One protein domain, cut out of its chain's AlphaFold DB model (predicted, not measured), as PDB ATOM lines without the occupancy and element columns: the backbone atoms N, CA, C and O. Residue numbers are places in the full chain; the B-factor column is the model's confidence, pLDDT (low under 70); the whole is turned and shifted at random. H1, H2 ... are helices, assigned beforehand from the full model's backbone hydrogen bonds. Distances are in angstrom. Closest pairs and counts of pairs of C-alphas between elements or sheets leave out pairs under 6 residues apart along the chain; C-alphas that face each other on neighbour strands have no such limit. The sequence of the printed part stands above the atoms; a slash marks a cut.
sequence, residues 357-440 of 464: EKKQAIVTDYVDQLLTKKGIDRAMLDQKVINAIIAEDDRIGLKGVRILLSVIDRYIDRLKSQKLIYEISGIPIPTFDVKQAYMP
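This is residues 357 to 440 of the 464 residues of the protein "AAA domain-containing protein" of Cardinium endosymbiont cEper1 of Encarsia pergandiella (UniProt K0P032). Long helix H3 runs along the longest axis; H1 and H2 pack on its first half, and the last link folds back to short H4, which packs on H2. The 84 printed residues hold four named helices, H1 to H4 in order, and no named strand: all helix. The whole is compact, radius of gyration of the C-alphas 13.2 A, spanning 41 by 27 by 18 A.

H3, residues 402 to 425, touches H1, residues 357 to 374, with 405 to 409 alone; closest C-alphas Val 363 and Leu 405, 7.1 A. H3 and H2, residues 383 to 396, form a hairpin; closest C-alphas Asp 393 and Leu 404, 6.4 A. H2 touches H4, residues 434 to 440; closest C-alphas Ile 389 and Val 434, 6.0 A. In H1, H2 and H3 every O i to N i+4 pair is within hydrogen-bond range; in H4, 2 of 3.

H3 is 33.8 A long from first to last C-alpha, H1 25.7 A, H2 20.2 A, H4 11.7 A. C-alpha 357 begins H1 at (-48.884, -39.563, 25.613); C-alpha 440 ends H4 at (-35.865, -36.712, 46.481).

The printed part has no cut and no long link. Residues 428 to 430 have pLDDT under 70.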
ATOM      1  N   GLU A 357     -48.899 -40.149  26.965       84.62
ATOM      2  CA  GLU A 357     -48.884 -39.563  25.613       84.62
ATOM      3  C   GLU A 357     -48.912 -38.026  25.654       84.62
ATOM      4  O   GLU A 357     -48.180 -37.345  24.937       84.62
ATOM      5  N   LYS A 358     -49.718 -37.459  26.559       84.62
ATOM      6  CA  LYS A 358     -49.816 -36.008  26.759       84.62
ATOM      7  C   LYS A 358     -48.583 -35.448  27.456       84.62
ATOM      8  O   LYS A 358     -48.113 -34.381  27.072       84.62
ATOM      9  N   LYS A 359     -48.011 -36.171  28.426       86.50
ATOM     10  CA  LYS A 359     -46.726 -35.800  29.036       86.50
ATOM     11  C   LYS A 359     -45.616 -35.735  27.984       86.50
ATOM     12  O   LYS A 359     -44.847 -34.782  27.995       86.50
ATOM     13  N   GLN A 360     -45.559 -36.692  27.055       87.56
ATOM     14  CA  GLN A 360     -44.589 -36.695  25.953       87.56
ATOM     15  C   GLN A 360     -44.744 -35.478  25.035       87.56
ATOM     16  O   GLN A 360     -43.745 -34.836  24.709       87.56
ATOM     17  N   ALA A 361     -45.978 -35.125  24.662       86.19
ATOM     18  CA  ALA A 361     -46.250 -33.918  23.882       86.19
ATOM     19  C   ALA A 361     -45.771 -32.649  24.615       86.19
ATOM     20  O   ALA A 361     -44.998 -31.872  24.061       86.19
ATOM     21  N   ILE A 362     -46.133 -32.498  25.896       85.88
ATOM     22  CA  ILE A 362     -45.714 -31.359  26.733       85.88
ATOM     23  C   ILE A 362     -44.186 -31.280  26.840       85.88
ATOM     24  O   ILE A 362     -43.613 -30.197  26.745       85.88
ATOM     25  N   VAL A 363     -43.515 -32.416  27.049       88.56
ATOM     26  CA  VAL A 363     -42.052 -32.476  27.147       88.56
ATOM     27  C   VAL A 363     -41.396 -32.056  25.839       88.56
ATOM     28  O   VAL A 363     -40.425 -31.310  25.877       88.56
ATOM     29  N   THR A 364     -41.923 -32.503  24.701       87.81
ATOM     30  CA  THR A 364     -41.366 -32.183  23.381       87.81
ATOM     31  C   THR A 364     -41.397 -30.676  23.138       87.81
ATOM     32  O   THR A 364     -40.351 -30.074  22.888       87.81
ATOM     33  N   ASP A 365     -42.558 -30.053  23.349       86.75
ATOM     34  CA  ASP A 365     -42.727 -28.605  23.198       86.75
ATOM     35  C   ASP A 365     -41.847 -27.826  24.188       86.75
ATOM     36  O   ASP A 365     -41.218 -26.823  23.839       86.75
ATOM     37  N   TYR A 366     -41.766 -28.291  25.439       88.19
ATOM     38  CA  TYR A 366     -40.974 -27.642  26.482       88.19
ATOM     39  C   TYR A 366     -39.466 -27.714  26.214       88.19
ATOM     40  O   TYR A 366     -38.752 -26.733  26.431       88.19
ATOM     41  N   VAL A 367     -38.972 -28.858  25.731       88.44
ATOM     42  CA  VAL A 367     -37.564 -29.037  25.362       88.44
ATOM     43  C   VAL A 367     -37.199 -28.097  24.218       88.44
ATOM     44  O   VAL A 367     -36.193 -27.399  24.326       88.44
ATOM     45  N   ASP A 368     -38.029 -27.995  23.180       87.06
ATOM     46  CA  ASP A 368     -37.765 -27.107  22.042       87.06
ATOM     47  C   ASP A 368     -37.707 -25.623  22.465       87.06
ATOM     48  O   ASP A 368     -36.806 -24.875  22.059       87.06
ATOM     49  N   GLN A 369     -38.591 -25.203  23.377       87.31
ATOM     50  CA  GLN A 369     -38.538 -23.866  23.984       87.31
ATOM     51  C   GLN A 369     -37.269 -23.655  24.827       87.31
ATOM     52  O   GLN A 369     -36.635 -22.596  24.748       87.31
ATOM     53  N   LEU A 370     -36.877 -24.646  25.631       86.50
ATOM     54  CA  LEU A 370     -35.686 -24.570  26.479       86.50
ATOM     55  C   LEU A 370     -34.390 -24.509  25.672       86.50
ATOM     56  O   LEU A 370     -33.514 -23.713  26.014       86.50
ATOM     57  N   LEU A 371     -34.265 -25.311  24.613       86.44
ATOM     58  CA  LEU A 371     -33.104 -25.306  23.720       86.44
ATOM     59  C   LEU A 371     -32.910 -23.932  23.085       86.44
ATOM     60  O   LEU A 371     -31.816 -23.371  23.157       86.44
ATOM     61  N   THR A 372     -33.996 -23.357  22.560       86.12
ATOM     62  CA  THR A 372     -34.000 -22.017  21.960       86.12
ATOM     63  C   THR A 372     -33.564 -20.962  22.976       86.12
ATOM     64  O   THR A 372     -32.700 -20.133  22.697       86.12
ATOM     65  N   LYS A 373     -34.108 -21.021  24.197       88.12
ATOM     66  CA  LYS A 373     -33.780 -20.076  25.272       88.12
ATOM     67  C   LYS A 373     -32.335 -20.204  25.761       88.12
ATOM     68  O   LYS A 373     -31.726 -19.204  26.137       88.12
ATOM     69  N   LYS A 374     -31.798 -21.426  25.823       84.50
ATOM     70  CA  LYS A 374     -30.462 -21.709  26.375       84.50
ATOM     71  C   LYS A 374     -29.352 -21.718  25.318       84.50
ATOM     72  O   LYS A 374     -28.185 -21.725  25.724       84.50
ATOM     73  N   GLY A 375     -29.704 -21.671  24.029       81.50
ATOM     74  CA  GLY A 375     -28.783 -21.673  22.890       81.50
ATOM     75  C   GLY A 375     -28.059 -23.008  22.716       81.50
ATOM     76  O   GLY A 375     -26.850 -23.017  22.502       81.50
ATOM     77  N   ILE A 376     -28.766 -24.124  22.910       81.56
ATOM     78  CA  ILE A 376     -28.200 -25.479  22.834       81.56
ATOM     79  C   ILE A 376     -28.731 -26.170  21.581       81.56
ATOM     80  O   ILE A 376     -29.933 -26.140  21.319       81.56
ATOM     81  N   ASP A 377     -27.846 -26.831  20.840       81.00
ATOM     82  CA  ASP A 377     -28.231 -27.593  19.657       81.00
ATOM     83  C   ASP A 377     -28.956 -28.885  20.038       81.00
ATOM     84  O   ASP A 377     -28.509 -29.643  20.904       81.00
ATOM     85  N   ARG A 378     -30.040 -29.195  19.319       79.38
ATOM     86  CA  ARG A 378     -30.836 -30.417  19.532       79.38
ATOM     87  C   ARG A 378     -30.009 -31.702  19.386       79.38
ATOM     88  O   ARG A 378     -30.327 -32.697  20.025       79.38
ATOM     89  N   ALA A 379     -28.923 -31.668  18.614       78.19
ATOM     90  CA  ALA A 379     -27.999 -32.791  18.440       78.19
ATOM     91  C   ALA A 379     -27.262 -33.202  19.731       78.19
ATOM     92  O   ALA A 379     -26.766 -34.322  19.815       78.19
ATOM     93  N   MET A 380     -27.186 -32.321  20.736       75.94
ATOM     94  CA  MET A 380     -26.566 -32.633  22.031       75.94
ATOM     95  C   MET A 380     -27.485 -33.424  22.966       75.94
ATOM     96  O   MET A 380     -27.031 -33.909  24.002       75.94
ATOM     97  N   LEU A 381     -28.773 -33.539  22.634       82.12
ATOM     98  CA  LEU A 381     -29.730 -34.284  23.440       82.12
ATOM     99  C   LEU A 381     -29.689 -35.769  23.102       82.12
ATOM    100  O   LEU A 381     -29.841 -36.170  21.950       82.12
ATOM    101  N   ASP A 382     -29.599 -36.590  24.142       84.44
ATOM    102  CA  ASP A 382     -29.864 -38.014  24.022       84.44
ATOM    103  C   ASP A 382     -31.355 -38.279  24.266       84.44
ATOM    104  O   ASP A 382     -31.853 -38.215  25.397       84.44
ATOM    105  N   GLN A 383     -32.076 -38.615  23.194       86.06
ATOM    106  CA  GLN A 383     -33.499 -38.951  23.267       86.06
ATOM    107  C   GLN A 383     -33.764 -40.154  24.188       86.06
ATOM    108  O   GLN A 383     -34.841 -40.246  24.781       86.06
ATOM    109  N   LYS A 384     -32.790 -41.057  24.374       87.25
ATOM    110  CA  LYS A 384     -32.924 -42.182  25.311       87.25
ATOM    111  C   LYS A 384     -33.028 -41.696  26.752       87.25
ATOM    112  O   LYS A 384     -33.808 -42.261  27.513       87.25
ATOM    113  N   VAL A 385     -32.298 -40.641  27.116       87.62
ATOM    114  CA  VAL A 385     -32.349 -40.055  28.464       87.62
ATOM    115  C   VAL A 385     -33.703 -39.392  28.704       87.62
ATOM    116  O   VAL A 385     -34.299 -39.608  29.755       87.62
ATOM    117  N   ILE A 386     -34.238 -38.659  27.723       87.94
ATOM    118  CA  ILE A 386     -35.578 -38.050  27.820       87.94
ATOM    119  C   ILE A 386     -36.652 -39.131  27.993       87.94
ATOM    120  O   ILE A 386     -37.487 -39.037  28.891       87.94
ATOM    121  N   ASN A 387     -36.601 -40.191  27.184       89.88
ATOM    122  CA  ASN A 387     -37.550 -41.299  27.290       89.88
ATOM    123  C   ASN A 387     -37.428 -42.024  28.642       89.88
ATOM    124  O   ASN A 387     -38.444 -42.387  29.230       89.88
ATOM    125  N   ALA A 388     -36.207 -42.193  29.162       89.38
ATOM    126  CA  ALA A 388     -35.971 -42.773  30.483       89.38
ATOM    127  C   ALA A 388     -36.522 -41.893  31.616       89.38
ATOM    128  O   ALA A 388     -37.090 -42.419  32.569       89.38
ATOM    129  N   ILE A 389     -36.405 -40.566  31.502       90.19
ATOM    130  CA  ILE A 389     -36.990 -39.610  32.451       90.19
ATOM    131  C   ILE A 389     -38.520 -39.747  32.480       90.19
ATOM    132  O   ILE A 389     -39.096 -39.857  33.558       90.19
ATOM    133  N   ILE A 390     -39.174 -39.793  31.315       89.75
ATOM    134  CA  ILE A 390     -40.636 -39.943  31.221       89.75
ATOM    135  C   ILE A 390     -41.092 -41.290  31.799       89.75
ATOM    136  O   ILE A 390     -42.083 -41.339  32.523       89.75
ATOM    137  N   ALA A 391     -40.364 -42.372  31.511       88.69
ATOM    138  CA  ALA A 391     -40.678 -43.700  32.030       88.69
ATOM    139  C   ALA A 391     -40.520 -43.788  33.560       88.69
ATOM    140  O   ALA A 391     -41.347 -44.410  34.223       88.69
ATOM    141  N   GLU A 392     -39.490 -43.160  34.136       88.38
ATOM    142  CA  GLU A 392     -39.313 -43.138  35.594       88.38
ATOM    143  C   GLU A 392     -40.371 -42.254  36.280       88.38
ATOM    144  O   GLU A 392     -40.888 -42.632  37.328       88.38
ATOM    145  N   ASP A 393     -40.760 -41.126  35.674       89.00
ATOM    146  CA  ASP A 393     -41.853 -40.272  36.169       89.00
ATOM    147  C   ASP A 393     -43.188 -41.026  36.257       89.00
ATOM    148  O   ASP A 393     -43.911 -40.928  37.254       89.00
ATOM    149  N   ASP A 394     -43.494 -41.800  35.214       86.12
ATOM    150  CA  ASP A 394     -44.685 -42.639  35.141       86.12
ATOM    151  C   ASP A 394     -44.635 -43.790  36.152       86.12
ATOM    152  O   ASP A 394     -45.603 -44.027  36.873       86.12
ATOM    153  N   ARG A 395     -43.470 -44.428  36.309       86.12
ATOM    154  CA  ARG A 395     -43.240 -45.468  37.320       86.12
ATOM    155  C   ARG A 395     -43.477 -44.969  38.747       86.12
ATOM    156  O   ARG A 395     -43.971 -45.727  39.579       86.12
ATOM    157  N   ILE A 396     -43.113 -43.721  39.046       84.00
ATOM    158  CA  ILE A 396     -43.366 -43.091  40.355       84.00
ATOM    159  C   ILE A 396     -44.853 -42.732  40.516       84.00
ATOM    160  O   ILE A 396     -45.331 -42.582  41.641       84.00
ATOM    161  N   GLY A 397     -45.606 -42.627  39.418       81.12
ATOM    162  CA  GLY A 397     -47.037 -42.330  39.430       81.12
ATOM    163  C   GLY A 397     -47.348 -40.851  39.665       81.12
ATOM    164  O   GLY A 397     -48.401 -40.509  40.209       81.12
ATOM    165  N   LEU A 398     -46.438 -39.943  39.291       83.06
ATOM    166  CA  LEU A 398     -46.658 -38.507  39.460       83.06
ATOM    167  C   LEU A 398     -47.735 -38.013  38.488       83.06
ATOM    168  O   LEU A 398     -47.593 -38.109  37.275       83.06
ATOM    169  N   LYS A 399     -48.820 -37.440  39.009       83.44
ATOM    170  CA  LYS A 399     -49.960 -36.986  38.188       83.44
ATOM    171  C   LYS A 399     -49.673 -35.714  37.373       83.44
ATOM    172  O   LYS A 399     -50.272 -35.488  36.324       83.44
ATOM    173  N   GLY A 400     -48.769 -34.864  37.862       84.94
ATOM    174  CA  GLY A 400     -48.382 -33.601  37.233       84.94
ATOM    175  C   GLY A 400     -47.040 -33.668  36.504       84.94
ATOM    176  O   GLY A 400     -46.274 -34.606  36.675       84.94
ATOM    177  N   VAL A 401     -46.715 -32.621  35.742       88.12
ATOM    178  CA  VAL A 401     -45.455 -32.520  34.978       88.12
ATOM    179  C   VAL A 401     -44.384 -31.667  35.664       88.12
ATOM    180  O   VAL A 401     -43.269 -31.559  35.176       88.12
ATOM    181  N   ARG A 402     -44.669 -31.042  36.814       87.81
ATOM    182  CA  ARG A 402     -43.723 -30.106  37.459       87.81
ATOM    183  C   ARG A 402     -42.357 -30.739  37.751       87.81
ATOM    184  O   ARG A 402     -41.331 -30.114  37.499       87.81
ATOM    185  N   ILE A 403     -42.352 -31.948  38.312       87.62
ATOM    186  CA  ILE A 403     -41.114 -32.665  38.653       87.62
ATOM    187  C   ILE A 403     -40.426 -33.142  37.371       87.62
ATOM    188  O   ILE A 403     -39.238 -32.876  37.206       87.62
ATOM    189  N   LEU A 404     -41.187 -33.723  36.439       89.12
ATOM    190  CA  LEU A 404     -40.727 -34.107  35.104       89.12
ATOM    191  C   LEU A 404     -39.946 -32.984  34.402       89.12
ATOM    192  O   LEU A 404     -38.784 -33.157  34.037       89.12
ATOM    193  N   LEU A 405     -40.550 -31.798  34.281       90.12
ATOM    194  CA  LEU A 405     -39.925 -30.647  33.622       90.12
ATOM    195  C   LEU A 405     -38.698 -30.125  34.390       90.12
ATOM    196  O   LEU A 405     -37.732 -29.693  33.770       90.12
ATOM    197  N   SER A 406     -38.698 -30.209  35.726       89.62
ATOM    198  CA  SER A 406     -37.542 -29.852  36.567       89.62
ATOM    199  C   SER A 406     -36.357 -30.808  36.369       89.62
ATOM    200  O   SER A 406     -35.199 -30.391  36.319       89.62
ATOM    201  N   VAL A 407     -36.618 -32.110  36.226       89.69
ATOM    202  CA  VAL A 407     -35.578 -33.109  35.934       89.69
ATOM    203  C   VAL A 407     -34.981 -32.869  34.547       89.69
ATOM    204  O   VAL A 407     -33.758 -32.896  34.406       89.69
ATOM    205  N   ILE A 408     -35.822 -32.568  33.555       90.25
ATOM    206  CA  ILE A 408     -35.384 -32.210  32.199       90.25
ATOM    207  C   ILE A 408     -34.530 -30.939  32.213       90.25
ATOM    208  O   ILE A 408     -33.474 -30.908  31.584       90.25
ATOM    209  N   ASP A 409     -34.934 -29.911  32.960       89.75
ATOM    210  CA  ASP A 409     -34.167 -28.668  33.070       89.75
ATOM    211  C   ASP A 409     -32.762 -28.922  33.638       89.75
ATOM    212  O   ASP A 409     -31.766 -28.496  33.049       89.75
ATOM    213  N   ARG A 410     -32.666 -29.735  34.703       89.00
ATOM    214  CA  ARG A 410     -31.383 -30.173  35.284       89.00
ATOM    215  C   ARG A 410     -30.527 -30.970  34.301       89.00
ATOM    216  O   ARG A 410     -29.307 -30.810  34.296       89.00
ATOM    217  N   TYR A 411     -31.137 -31.832  33.490       89.38
ATOM    218  CA  TYR A 411     -30.424 -32.569  32.446       89.38
ATOM    219  C   TYR A 411     -29.820 -31.612  31.408       89.38
ATOM    220  O   TYR A 411     -28.624 -31.691  31.122       89.38
ATOM    221  N   ILE A 412     -30.607 -30.656  30.913       86.38
ATOM    222  CA  ILE A 412     -30.168 -29.672  29.914       86.38
ATOM    223  C   ILE A 412     -29.087 -28.735  30.482       86.38
ATOM    224  O   ILE A 412     -28.087 -28.466  29.810       86.38
ATOM    225  N   ASP A 413     -29.223 -28.279  31.728       86.56
ATOM    226  CA  ASP A 413     -28.190 -27.470  32.394       86.56
ATOM    227  C   ASP A 413     -26.877 -28.227  32.570       86.56
ATOM    228  O   ASP A 413     -25.788 -27.657  32.417       86.56
ATOM    229  N   ARG A 414     -26.965 -29.533  32.835       84.38
ATOM    230  CA  ARG A 414     -25.788 -30.392  32.897       84.38
ATOM    231  C   ARG A 414     -25.119 -30.509  31.534       84.38
ATOM    232  O   ARG A 414     -23.905 -30.376  31.498       84.38
ATOM    233  N   LEU A 415     -25.858 -30.673  30.433       82.31
ATOM    234  CA  LEU A 415     -25.272 -30.706  29.081       82.31
ATOM    235  C   LEU A 415     -24.501 -29.420  28.757       82.31
ATOM    236  O   LEU A 415     -23.370 -29.471  28.272       82.31
ATOM    237  N   LYS A 416     -25.071 -28.258  29.097       79.75
ATOM    238  CA  LYS A 416     -24.399 -26.963  28.915       79.75
ATOM    239  C   LYS A 416     -23.112 -26.869  29.732       79.75
ATOM    240  O   LYS A 416     -22.072 -26.472  29.214       79.75
ATOM    241  N   SER A 417     -23.185 -27.263  31.001       78.50
ATOM    242  CA  SER A 417     -22.034 -27.259  31.908       78.50
ATOM    243  C   SER A 417     -20.963 -28.253  31.458       78.50
ATOM    244  O   SER A 417     -19.776 -27.955  31.529       78.50
ATOM    245  N   GLN A 418     -21.373 -29.415  30.947       77.31
ATOM    246  CA  GLN A 418     -20.477 -30.441  30.428       77.31
ATOM    247  C   GLN A 418     -19.686 -29.948  29.226       77.31
ATOM    248  O   GLN A 418     -18.481 -30.169  29.190       77.31
ATOM    249  N   LYS A 419     -20.331 -29.242  28.290       74.50
ATOM    250  CA  LYS A 419     -19.647 -28.627  27.148       74.50
ATOM    251  C   LYS A 419     -18.532 -27.682  27.610       74.50
ATOM    252  O   LYS A 419     -17.388 -27.860  27.215       74.50
ATOM    253  N   LEU A 420     -18.851 -26.759  28.522       74.94
ATOM    254  CA  LEU A 420     -17.886 -25.817  29.104       74.94
ATOM    255  C   LEU A 420     -16.738 -26.523  29.834       74.94
ATOM    256  O   LEU A 420     -15.573 -26.192  29.638       74.94
ATOM    257  N   ILE A 421     -17.045 -27.506  30.683       76.75
ATOM    258  CA  ILE A 421     -16.015 -28.211  31.453       76.75
ATOM    259  C   ILE A 421     -15.138 -29.065  30.538       76.75
ATOM    260  O   ILE A 421     -13.931 -29.126  30.754       76.75
ATOM    261  N   TYR A 422     -15.707 -29.704  29.519       78.31
ATOM    262  CA  TYR A 422     -14.938 -30.458  28.535       78.31
ATOM    263  C   TYR A 422     -14.011 -29.541  27.725       78.31
ATOM    264  O   TYR A 422     -12.830 -29.852  27.600       78.31
ATOM    265  N   GLU A 423     -14.501 -28.385  27.266       77.19
ATOM    266  CA  GLU A 423     -13.692 -27.368  26.572       77.19
ATOM    267  C   GLU A 423     -12.515 -26.867  27.430       77.19
ATOM    268  O   GLU A 423     -11.447 -26.576  26.897       77.19
ATOM    269  N   ILE A 424     -12.683 -26.801  28.757       80.06
ATOM    270  CA  ILE A 424     -11.653 -26.317  29.692       80.06
ATOM    271  C   ILE A 424     -10.699 -27.430  30.160       80.06
ATOM    272  O   ILE A 424      -9.508 -27.181  30.337       80.06
ATOM    273  N   SER A 425     -11.205 -28.638  30.424       79.19
ATOM    274  CA  SER A 425     -10.470 -29.693  31.148       79.19
ATOM    275  C   SER A 425     -10.155 -30.943  30.327       79.19
ATOM    276  O   SER A 425      -9.310 -31.732  30.741       79.19
ATOM    277  N   GLY A 426     -10.840 -31.168  29.202       74.81
ATOM    278  CA  GLY A 426     -10.721 -32.386  28.392       74.81
ATOM    279  C   GLY A 426     -11.277 -33.664  29.041       74.81
ATOM    280  O   GLY A 426     -11.174 -34.738  28.449       74.81
ATOM    281  N   ILE A 427     -11.871 -33.584  30.240       73.75
ATOM    282  CA  ILE A 427     -12.372 -34.749  30.980       73.75
ATOM    283  C   ILE A 427     -13.846 -35.012  30.619       73.75
ATOM    284  O   ILE A 427     -14.683 -34.120  30.791       73.75
ATOM    285  N   PRO A 428     -14.212 -36.228  30.168       64.38
ATOM    286  CA  PRO A 428     -15.609 -36.601  29.989       64.38
ATOM    287  C   PRO A 428     -16.290 -36.789  31.352       64.38
ATOM    288  O   PRO A 428     -15.833 -37.544  32.208       64.38
ATOM    289  N   ILE A 429     -17.403 -36.089  31.563       62.44
ATOM    290  CA  ILE A 429     -18.177 -36.135  32.813       62.44
ATOM    291  C   ILE A 429     -19.163 -37.315  32.774       62.44
ATOM    292  O   ILE A 429     -19.735 -37.584  31.717       62.44
ATOM    293  N   PRO A 430     -19.438 -37.979  33.918       65.12
ATOM    294  CA  PRO A 430     -20.377 -39.095  34.001       65.12
ATOM    295  C   PRO A 430     -21.775 -38.775  33.455       65.12
ATOM    296  O   PRO A 430     -22.276 -37.647  33.578       65.12
ATOM    297  N   THR A 431     -22.407 -39.813  32.905       72.00
ATOM    298  CA  THR A 431     -23.768 -39.828  32.355       72.00
ATOM    299  C   THR A 431     -24.809 -39.357  33.374       72.00
ATOM    300  O   THR A 431     -24.638 -39.518  34.582       72.00
ATOM    301  N   PHE A 432     -25.892 -38.744  32.891       82.19
ATOM    302  CA  PHE A 432     -26.988 -38.285  33.743       82.19
ATOM    303  C   PHE A 432     -27.736 -39.485  34.342       82.19
ATOM    304  O   PHE A 432     -28.340 -40.266  33.610       82.19
ATOM    305  N   ASP A 433     -27.690 -39.632  35.667       84.69
ATOM    306  CA  ASP A 433     -28.428 -40.676  36.377       84.69
ATOM    307  C   ASP A 433     -29.861 -40.210  36.667       84.69
ATOM    308  O   ASP A 433     -30.110 -39.362  37.531       84.69
ATOM    309  N   VAL A 434     -30.811 -40.784  35.926       84.81
ATOM    310  CA  VAL A 434     -32.242 -40.494  36.058       84.81
ATOM    311  C   VAL A 434     -32.771 -40.914  37.431       84.81
ATOM    312  O   VAL A 434     -33.517 -40.155  38.048       84.81
ATOM    313  N   LYS A 435     -32.358 -42.073  37.957       83.06
ATOM    314  CA  LYS A 435     -32.854 -42.574  39.249       83.06
ATOM    315  C   LYS A 435     -32.403 -41.665  40.380       83.06
ATOM    316  O   LYS A 435     -33.215 -41.265  41.210       83.06
ATOM    317  N   GLN A 436     -31.132 -41.260  40.366       84.25
ATOM    318  CA  GLN A 436     -30.609 -40.306  41.342       84.25
ATOM    319  C   GLN A 436     -31.354 -38.963  41.281       84.25
ATOM    320  O   GLN A 436     -31.649 -38.368  42.317       84.25
ATOM    321  N   ALA A 437     -31.707 -38.491  40.081       82.38
ATOM    322  CA  ALA A 437     -32.444 -37.241  39.913       82.38
ATOM    323  C   ALA A 437     -33.862 -37.289  40.515       82.38
ATOM    324  O   ALA A 437     -34.368 -36.245  40.950       82.38
ATOM    325  N   TYR A 438     -34.478 -38.474  40.568       84.31
ATOM    326  CA  TYR A 438     -35.797 -38.703  41.158       84.31
ATOM    327  C   TYR A 438     -35.774 -39.110  42.640       84.31
ATOM    328  O   TYR A 438     -36.818 -39.028  43.285       84.31
ATOM    329  N   MET A 439     -34.610 -39.442  43.219       80.56
ATOM    330  CA  MET A 439     -34.484 -39.846  44.632       80.56
ATOM    331  C   MET A 439     -35.217 -38.943  45.644       80.56
ATOM    332  O   MET A 439     -35.878 -39.487  46.528       80.56
ATOM    333  N   PRO A 440     -35.167 -37.597  45.541       82.00
ATOM    334  CA  PRO A 440     -35.865 -36.712  46.481       82.00
ATOM    335  C   PRO A 440     -37.396 -36.765  46.387       82.00
ATOM    336  O   PRO A 440     -38.075 -36.230  47.261       82.00
TER     337      PRO A 440